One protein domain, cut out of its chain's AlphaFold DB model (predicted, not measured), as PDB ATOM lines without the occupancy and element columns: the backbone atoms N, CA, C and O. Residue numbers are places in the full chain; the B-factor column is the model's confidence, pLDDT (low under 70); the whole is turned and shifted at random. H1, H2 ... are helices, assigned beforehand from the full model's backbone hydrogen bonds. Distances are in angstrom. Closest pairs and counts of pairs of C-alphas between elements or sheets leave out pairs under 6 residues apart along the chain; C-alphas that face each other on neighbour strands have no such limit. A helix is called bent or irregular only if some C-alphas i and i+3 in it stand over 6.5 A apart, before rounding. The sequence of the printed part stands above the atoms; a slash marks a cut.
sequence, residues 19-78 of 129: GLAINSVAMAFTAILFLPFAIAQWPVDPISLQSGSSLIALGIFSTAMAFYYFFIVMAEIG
ATOM      1  N   GLY A  19      -2.358  25.038   8.879       68.12
ATOM      2  CA  GLY A  19      -2.476  26.478   9.142       68.12
ATOM      3  C   GLY A  19      -3.604  27.133   8.335       68.12
ATOM      4  O   GLY A  19      -4.278  28.034   8.831       68.12
ATOM      5  N   LEU A  20      -3.886  26.595   7.142       71.88
ATOM      6  CA  LEU A  20      -5.028  26.982   6.323       71.88
ATOM      7  C   LEU A  20      -6.362  26.755   7.051       71.88
ATOM      8  O   LEU A  20      -7.163  27.679   7.111       71.88
ATOM      9  N   ALA A  21      -6.584  25.580   7.650       77.19
ATOM     10  CA  ALA A  21      -7.831  25.280   8.357       77.19
ATOM     11  C   ALA A  21      -8.039  26.201   9.568       77.19
ATOM     12  O   ALA A  21      -9.136  26.721   9.770       77.19
ATOM     13  N   ILE A  22      -6.976  26.456  10.336       77.75
ATOM     14  CA  ILE A  22      -7.020  27.372  11.486       77.75
ATOM     15  C   ILE A  22      -7.398  28.784  11.026       77.75
ATOM     16  O   ILE A  22      -8.277  29.414  11.618       77.75
ATOM     17  N   ASN A  23      -6.773  29.271   9.952       77.88
ATOM     18  CA  ASN A  23      -7.028  30.618   9.453       77.88
ATOM     19  C   ASN A  23      -8.435  30.736   8.842       77.88
ATOM     20  O   ASN A  23      -9.137  31.708   9.105       77.88
ATOM     21  N   SER A  24      -8.911  29.718   8.119       80.50
ATOM     22  CA  SER A  24     -10.279  29.688   7.585       80.50
ATOM     23  C   SER A  24     -11.339  29.762   8.688       80.50
ATOM     24  O   SER A  24     -12.286  30.539   8.567       80.50
ATOM     25  N   VAL A  25     -11.170  29.014   9.785       85.12
ATOM     26  CA  VAL A  25     -12.096  29.065  10.930       85.12
ATOM     27  C   VAL A  25     -12.035  30.428  11.624       85.12
ATOM     28  O   VAL A  25     -13.080  31.005  11.927       85.12
ATOM     29  N   ALA A  26     -10.838  30.987  11.822       83.81
ATOM     30  CA  ALA A  26     -10.673  32.316  12.412       83.81
ATOM     31  C   ALA A  26     -11.325  33.423  11.560       83.81
ATOM     32  O   ALA A  26     -11.989  34.315  12.098       83.81
ATOM     33  N   MET A  27     -11.190  33.348  10.233       84.69
ATOM     34  CA  MET A  27     -11.825  34.285   9.303       84.69
ATOM     35  C   MET A  27     -13.350  34.139   9.304       84.69
ATOM     36  O   MET A  27     -14.048  35.149   9.349       84.69
ATOM     37  N   ALA A  28     -13.875  32.910   9.327       87.25
ATOM     38  CA  ALA A  28     -15.314  32.666   9.424       87.25
ATOM     39  C   ALA A  28     -15.896  33.208  10.740       87.25
ATOM     40  O   ALA A  28     -16.925  33.883  10.736       87.25
ATOM     41  N   PHE A  29     -15.208  32.978  11.861       90.06
ATOM     42  CA  PHE A  29     -15.622  33.508  13.157       90.06
ATOM     43  C   PHE A  29     -15.607  35.042  13.174       90.06
ATOM     44  O   PHE A  29     -16.573  35.664  13.611       90.06
ATOM     45  N   THR A  30     -14.551  35.656  12.630       87.69
ATOM     46  CA  THR A  30     -14.459  37.117  12.477       87.69
ATOM     47  C   THR A  30     -15.612  37.661  11.634       87.69
ATOM     48  O   THR A  30     -16.235  38.647  12.023       87.69
ATOM     49  N   ALA A  31     -15.938  37.003  10.517       88.31
ATOM     50  CA  ALA A  31     -17.038  37.405   9.646       88.31
ATOM     51  C   ALA A  31     -18.389  37.366  10.374       88.31
ATOM     52  O   ALA A  31     -19.149  38.326  10.290       88.31
ATOM     53  N   ILE A  32     -18.666  36.303  11.139       92.94
ATOM     54  CA  ILE A  32     -19.898  36.180  11.935       92.94
ATOM     55  C   ILE A  32     -19.962  37.265  13.015       92.94
ATOM     56  O   ILE A  32     -21.007  37.882  13.210       92.94
ATOM     57  N   LEU A  33     -18.847  37.522  13.698       92.75
ATOM     58  CA  LEU A  33     -18.775  38.504  14.778       92.75
ATOM     59  C   LEU A  33     -18.979  39.940  14.272       92.75
ATOM     60  O   LEU A  33     -19.616  40.744  14.952       92.75
ATOM     61  N   PHE A  34     -18.484  40.255  13.071       87.44
ATOM     62  CA  PHE A  34     -18.671  41.564  12.436       87.44
ATOM     63  C   PHE A  34     -19.982  41.704  11.655       87.44
ATOM     64  O   PHE A  34     -20.407  42.830  11.396       87.44
ATOM     65  N   LEU A  35     -20.661  40.603  11.325       90.00
ATOM     66  CA  LEU A  35     -21.944  40.608  10.619       90.00
ATOM     67  C   LEU A  35     -23.005  41.546  11.241       90.00
ATOM     68  O   LEU A  35     -23.581  42.333  10.489       90.00
ATOM     69  N   PRO A  36     -23.267  41.547  12.567       87.38
ATOM     70  CA  PRO A  36     -24.263  42.451  13.150       87.38
ATOM     71  C   PRO A  36     -23.881  43.930  13.010       87.38
ATOM     72  O   PRO A  36     -24.756  44.765  12.800       87.38
ATOM     73  N   PHE A  37     -22.588  44.261  13.063       88.19
ATOM     74  CA  PHE A  37     -22.113  45.629  12.841       88.19
ATOM     75  C   PHE A  37     -22.252  46.042  11.376       88.19
ATOM     76  O   PHE A  37     -22.675  47.162  11.099       88.19
ATOM     77  N   ALA A  38     -21.968  45.127  10.445       85.44
ATOM     78  CA  ALA A  38     -22.157  45.362   9.017       85.44
ATOM     79  C   ALA A  38     -23.632  45.625   8.667       85.44
ATOM     80  O   ALA A  38     -23.923  46.498   7.856       85.44
ATOM     81  N   ILE A  39     -24.564  44.914   9.312       85.88
ATOM     82  CA  ILE A  39     -26.009  45.147   9.153       85.88
ATOM     83  C   ILE A  39     -26.423  46.476   9.802       85.88
ATOM     84  O   ILE A  39     -27.190  47.232   9.215       85.88
ATOM     85  N   ALA A  40     -25.911  46.789  10.996       86.88
ATOM     86  CA  ALA A  40     -26.242  48.032  11.695       86.88
ATOM     87  C   ALA A  40     -25.746  49.292  10.963       86.88
ATOM     88  O   ALA A  40     -26.358  50.349  11.077       86.88
ATOM     89  N   GLN A  41     -24.644  49.182  10.218       84.12
ATOM     90  CA  GLN A  41     -24.025  50.270   9.453       84.12
ATOM     91  C   GLN A  41     -24.292  50.148   7.947       84.12
ATOM     92  O   GLN A  41     -23.511  50.654   7.139       84.12
ATOM     93  N   TRP A  42     -25.364  49.447   7.561       79.81
ATOM     94  CA  TRP A  42     -25.647  49.193   6.155       79.81
ATOM     95  C   TRP A  42     -25.798  50.515   5.380       79.81
ATOM     96  O   TRP A  42     -26.548  51.390   5.826       79.81
ATOM     97  N   PRO A  43     -25.108  50.690   4.234       77.69
ATOM     98  CA  PRO A  43     -25.192  51.919   3.459       77.69
ATOM     99  C   PRO A  43     -26.631  52.193   3.016       77.69
ATOM    100  O   PRO A  43     -27.316  51.301   2.519       77.69
ATOM    101  N   VAL A  44     -27.080  53.438   3.177       71.38
ATOM    102  CA  VAL A  44     -28.384  53.892   2.661       71.38
ATOM    103  C   VAL A  44     -28.327  54.064   1.135       71.38
ATOM    104  O   VAL A  44     -29.331  53.884   0.450       71.38
ATOM    105  N   ASP A  45     -27.136  54.351   0.601       75.31
ATOM    106  CA  ASP A  45     -26.870  54.459  -0.831       75.31
ATOM    107  C   ASP A  45     -26.677  53.082  -1.496       75.31
ATOM    108  O   ASP A  45     -26.145  52.151  -0.878       75.31
ATOM    109  N   PRO A  46     -27.058  52.927  -2.778       72.12
ATOM    110  CA  PRO A  46     -26.877  51.678  -3.503       72.12
ATOM    111  C   PRO A  46     -25.393  51.320  -3.630       72.12
ATOM    112  O   PRO A  46     -24.578  52.088  -4.146       72.12
ATOM    113  N   ILE A  47     -25.047  50.109  -3.188       74.88
ATOM    114  CA  ILE A  47     -23.696  49.556  -3.312       74.88
ATOM    115  C   ILE A  47     -23.371  49.428  -4.802       74.88
ATOM    116  O   ILE A  47     -24.004  48.653  -5.522       74.88
ATOM    117  N   SER A  48     -22.379  50.187  -5.277       80.06
ATOM    118  CA  SER A  48     -21.961  50.100  -6.675       80.06
ATOM    119  C   SER A  48     -21.374  48.715  -6.969       80.06
ATOM    120  O   SER A  48     -20.640  48.143  -6.153       80.06
ATOM    121  N   LEU A  49     -21.645  48.187  -8.168       80.69
ATOM    122  CA  LEU A  49     -21.079  46.912  -8.619       80.69
ATOM    123  C   LEU A  49     -19.538  46.924  -8.561       80.69
ATOM    124  O   LEU A  49     -18.915  45.908  -8.264       80.69
ATOM    125  N   GLN A  50     -18.942  48.097  -8.782       82.31
ATOM    126  CA  GLN A  50     -17.500  48.329  -8.762       82.31
ATOM    127  C   GLN A  50     -16.907  48.231  -7.350       82.31
ATOM    128  O   GLN A  50     -15.815  47.690  -7.167       82.31
ATOM    129  N   SER A  51     -17.634  48.697  -6.333       81.75
ATOM    130  CA  SER A  51     -17.244  48.548  -4.926       81.75
ATOM    131  C   SER A  51     -17.298  47.078  -4.510       81.75
ATOM    132  O   SER A  51     -16.348  46.578  -3.912       81.75
ATOM    133  N   GLY A  52     -18.361  46.362  -4.897       83.69
ATOM    134  CA  GLY A  52     -18.501  44.930  -4.623       83.69
ATOM    135  C   GLY A  52     -17.404  44.089  -5.283       83.69
ATOM    136  O   GLY A  52     -16.767  43.271  -4.618       83.69
ATOM    137  N   SER A  53     -17.114  44.331  -6.566       84.81
ATOM    138  CA  SER A  53     -16.051  43.613  -7.278       84.81
ATOM    139  C   SER A  53     -14.662  43.922  -6.717       84.81
ATOM    140  O   SER A  53     -13.836  43.017  -6.621       84.81
ATOM    141  N   SER A  54     -14.408  45.167  -6.303       84.62
ATOM    142  CA  SER A  54     -13.138  45.550  -5.669       84.62
ATOM    143  C   SER A  54     -12.954  44.866  -4.315       84.62
ATOM    144  O   SER A  54     -11.858  44.399  -4.013       84.62
ATOM    145  N   LEU A  55     -14.027  44.737  -3.527       86.50
ATOM    146  CA  LEU A  55     -13.995  44.043  -2.239       86.50
ATOM    147  C   LEU A  55     -13.696  42.546  -2.412       86.50
ATOM    148  O   LEU A  55     -12.864  41.987  -1.697       86.50
ATOM    149  N   ILE A  56     -14.338  41.909  -3.397       86.88
ATOM    150  CA  ILE A  56     -14.093  40.503  -3.746       86.88
ATOM    151  C   ILE A  56     -12.653  40.320  -4.235       86.88
ATOM    152  O   ILE A  56     -11.964  39.407  -3.777       86.88
ATOM    153  N   ALA A  57     -12.177  41.196  -5.124       87.62
ATOM    154  CA  ALA A  57     -10.804  41.156  -5.613       87.62
ATOM    155  C   ALA A  57      -9.799  41.301  -4.462       87.62
ATOM    156  O   ALA A  57      -8.853  40.520  -4.379       87.62
ATOM    157  N   LEU A  58     -10.036  42.230  -3.531       85.50
ATOM    158  CA  LEU A  58      -9.200  42.411  -2.348       85.50
ATOM    159  C   LEU A  58      -9.181  41.147  -1.475       85.50
ATOM    160  O   LEU A  58      -8.106  40.648  -1.144       85.50
ATOM    161  N   GLY A  59     -10.344  40.575  -1.158       85.50
ATOM    162  CA  GLY A  59     -10.429  39.368  -0.331       85.50
ATOM    163  C   GLY A  59      -9.753  38.147  -0.964       85.50
ATOM    164  O   GLY A  59      -9.027  37.414  -0.292       85.50
ATOM    165  N   ILE A  60      -9.940  37.930  -2.268       86.56
ATOM    166  CA  ILE A  60      -9.372  36.766  -2.961       86.56
ATOM    167  C   ILE A  60      -7.873  36.957  -3.218       86.56
ATOM    168  O   ILE A  60      -7.068  36.122  -2.797       86.56
ATOM    169  N   PHE A  61      -7.482  38.043  -3.890       84.75
ATOM    170  CA  PHE A  61      -6.093  38.241  -4.308       84.75
ATOM    171  C   PHE A  61      -5.193  38.659  -3.148       84.75
ATOM    172  O   PHE A  61      -4.120  38.086  -2.976       84.75
ATOM    173  N   SER A  62      -5.610  39.635  -2.337       82.00
ATOM    174  CA  SER A  62      -4.746  40.144  -1.268       82.00
ATOM    175  C   SER A  62      -4.727  39.224  -0.051       82.00
ATOM    176  O   SER A  62      -3.691  39.114   0.595       82.00
ATOM    177  N   THR A  63      -5.834  38.541   0.268       82.44
ATOM    178  CA  THR A  63      -5.933  37.741   1.501       82.44
ATOM    179  C   THR A  63      -5.856  36.236   1.255       82.44
ATOM    180  O   THR A  63      -4.936  35.590   1.755       82.44
ATOM    181  N   ALA A  64      -6.783  35.654   0.487       82.25
ATOM    182  CA  ALA A  64      -6.848  34.197   0.327       82.25
ATOM    183  C   ALA A  64      -5.590  33.635  -0.356       82.25
ATOM    184  O   ALA A  64      -4.977  32.689   0.142       82.25
ATOM    185  N   MET A  65      -5.169  34.259  -1.458       84.06
ATOM    186  CA  MET A  65      -3.981  33.843  -2.201       84.06
ATOM    187  C   MET A  65      -2.691  34.083  -1.398       84.06
ATOM    188  O   MET A  65      -1.830  33.205  -1.339       84.06
ATOM    189  N   ALA A  66      -2.578  35.222  -0.705       80.25
ATOM    190  CA  ALA A  66      -1.419  35.517   0.136       80.25
ATOM    191  C   ALA A  66      -1.272  34.523   1.294       80.25
ATOM    192  O   ALA A  66      -0.177  34.007   1.518       80.25
ATOM    193  N   PHE A  67      -2.359  34.204   2.006       78.38
ATOM    194  CA  PHE A  67      -2.299  33.226   3.093       78.38
ATOM    195  C   PHE A  67      -2.019  31.813   2.596       78.38
ATOM    196  O   PHE A  67      -1.261  31.092   3.244       78.38
ATOM    197  N   TYR A  68      -2.574  31.427   1.447       81.88
ATOM    198  CA  TYR A  68      -2.257  30.145   0.822       81.88
ATOM    199  C   TYR A  68      -0.744  29.994   0.597       81.88
ATOM    200  O   TYR A  68      -0.140  29.037   1.090       81.88
ATOM    201  N   TYR A  69      -0.105  30.975  -0.050       80.94
ATOM    202  CA  TYR A  69       1.345  30.954  -0.263       80.94
ATOM    203  C   TYR A  69       2.140  31.071   1.037       80.94
ATOM    204  O   TYR A  69       3.136  30.369   1.204       80.94
ATOM    205  N   PHE A  70       1.691  31.903   1.979       77.00
ATOM    206  CA  PHE A  70       2.335  32.048   3.283       77.00
ATOM    207  C   PHE A  70       2.430  30.707   4.015       77.00
ATOM    208  O   PHE A  70       3.492  30.371   4.533       77.00
ATOM    209  N   PHE A  71       1.355  29.911   4.027       73.25
ATOM    210  CA  PHE A  71       1.363  28.607   4.692       73.25
ATOM    211  C   PHE A  71       2.217  27.563   3.969       73.25
ATOM    212  O   PHE A  71       2.874  26.775   4.648       73.25
ATOM    213  N   ILE A  72       2.263  27.579   2.631       78.19
ATOM    214  CA  ILE A  72       3.169  26.715   1.853       78.19
ATOM    215  C   ILE A  72       4.622  27.028   2.201       78.19
ATOM    216  O   ILE A  72       5.365  26.145   2.624       78.19
ATOM    217  N   VAL A  73       5.007  28.302   2.099       74.56
ATOM    218  CA  VAL A  73       6.373  28.741   2.399       74.56
ATOM    219  C   VAL A  73       6.710  28.436   3.858       74.56
ATOM    220  O   VAL A  73       7.780  27.909   4.143       74.56
ATOM    221  N   MET A  74       5.791  28.686   4.793       71.50
ATOM    222  CA  MET A  74       5.997  28.384   6.210       71.50
ATOM    223  C   MET A  74       6.265  26.898   6.472       71.50
ATOM    224  O   MET A  74       7.094  26.592   7.334       71.50
ATOM    225  N   ALA A  75       5.607  25.993   5.745       68.94
ATOM    226  CA  ALA A  75       5.863  24.558   5.846       68.94
ATOM    227  C   ALA A  75       7.264  24.175   5.329       68.94
ATOM    228  O   ALA A  75       7.885  23.275   5.889       68.94
ATOM    229  N   GLU A  76       7.792  24.881   4.322       75.31
ATOM    230  CA  GLU A  76       9.124  24.623   3.754       75.31
ATOM    231  C   GLU A  76      10.277  25.229   4.572       75.31
ATOM    232  O   GLU A  76      11.279  24.558   4.824       75.31
ATOM    233  N   ILE A  77      10.174  26.499   4.986       73.06
ATOM    234  CA  ILE A  77      11.291  27.238   5.618       73.06
ATOM    235  C   ILE A  77      11.158  27.399   7.139       73.06
ATOM    236  O   ILE A  77      12.072  27.923   7.789       73.06
ATOM    237  N   GLY A  78      10.042  26.941   7.707       68.94
ATOM    238  CA  GLY A  78       9.729  27.001   9.130       68.94
ATOM    239  C   GLY A  78       9.215  28.369   9.614       68.94
ATOM    240  O   GLY A  78       9.473  29.413   9.001       68.94
TER     241      GLY A  78
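This is residues 19 to 78 of the 129 residues of the protein "Unannotated protein" of freshwater metagenome (UniProt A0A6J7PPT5). The model is a long helical hairpin shaped like a narrow V: the long helix H2 makes one arm, H1 makes the other, and the two come together where H1 begins, near residues 67 to 71 of H2. At the other end they stand well spread, bridged by the link of residues 41 to 48, with an empty space between the arms. The printed part has 60 residues with two named helices, H1 then H2, and no named strand; its class is all helix. It is loose, with a radius of gyration of the C-alphas of 15.1 A, and flat, spanning 48 by 25 by 11 A.

H2, the longest helix, holds residues 49 to 77 and measures 40.5 A from first to last C-alpha, ending with C-alpha 77 at (11.291, 27.238, 5.618). It is neither bent nor irregular, but only just: C-alphas 62 and 65 are 6.4 A apart. H1 holds residues 19 to 40 and measures 32.2 A, beginning with C-alpha 19 at (-2.476, 26.478, 9.142). It has a kink of 34 degrees near residue 34 and is only just irregular, with C-alphas 33 and 36 at 7.0 A.

H2 touches H1 with residues 67 to 71 alone, and H1 touches H2 with residues 19 to 20 alone. Their closest C-alphas, those of Gly 19 and Phe 71, are 6.3 A apart. The two form a helical hairpin, running opposite ways at a shallow tilt of 26 degrees. Of the O i to N i+4 pairs, 23 of 25 in H2 and 16 of 18 in H1 are within hydrogen-bond range.

The two C-alphas farthest apart, those of Val 44 and Ile 77, are 47.9 A apart. Residues 25 to 63 stand free, of which 25 to 40 belong to H1 and 49 to 63 to H2. The link from H1 to H2 is short, with 8 residues, and the printed part has no cut. The mean pLDDT of the printed part is 81.4; residues 19, 75 and 78 are under 70.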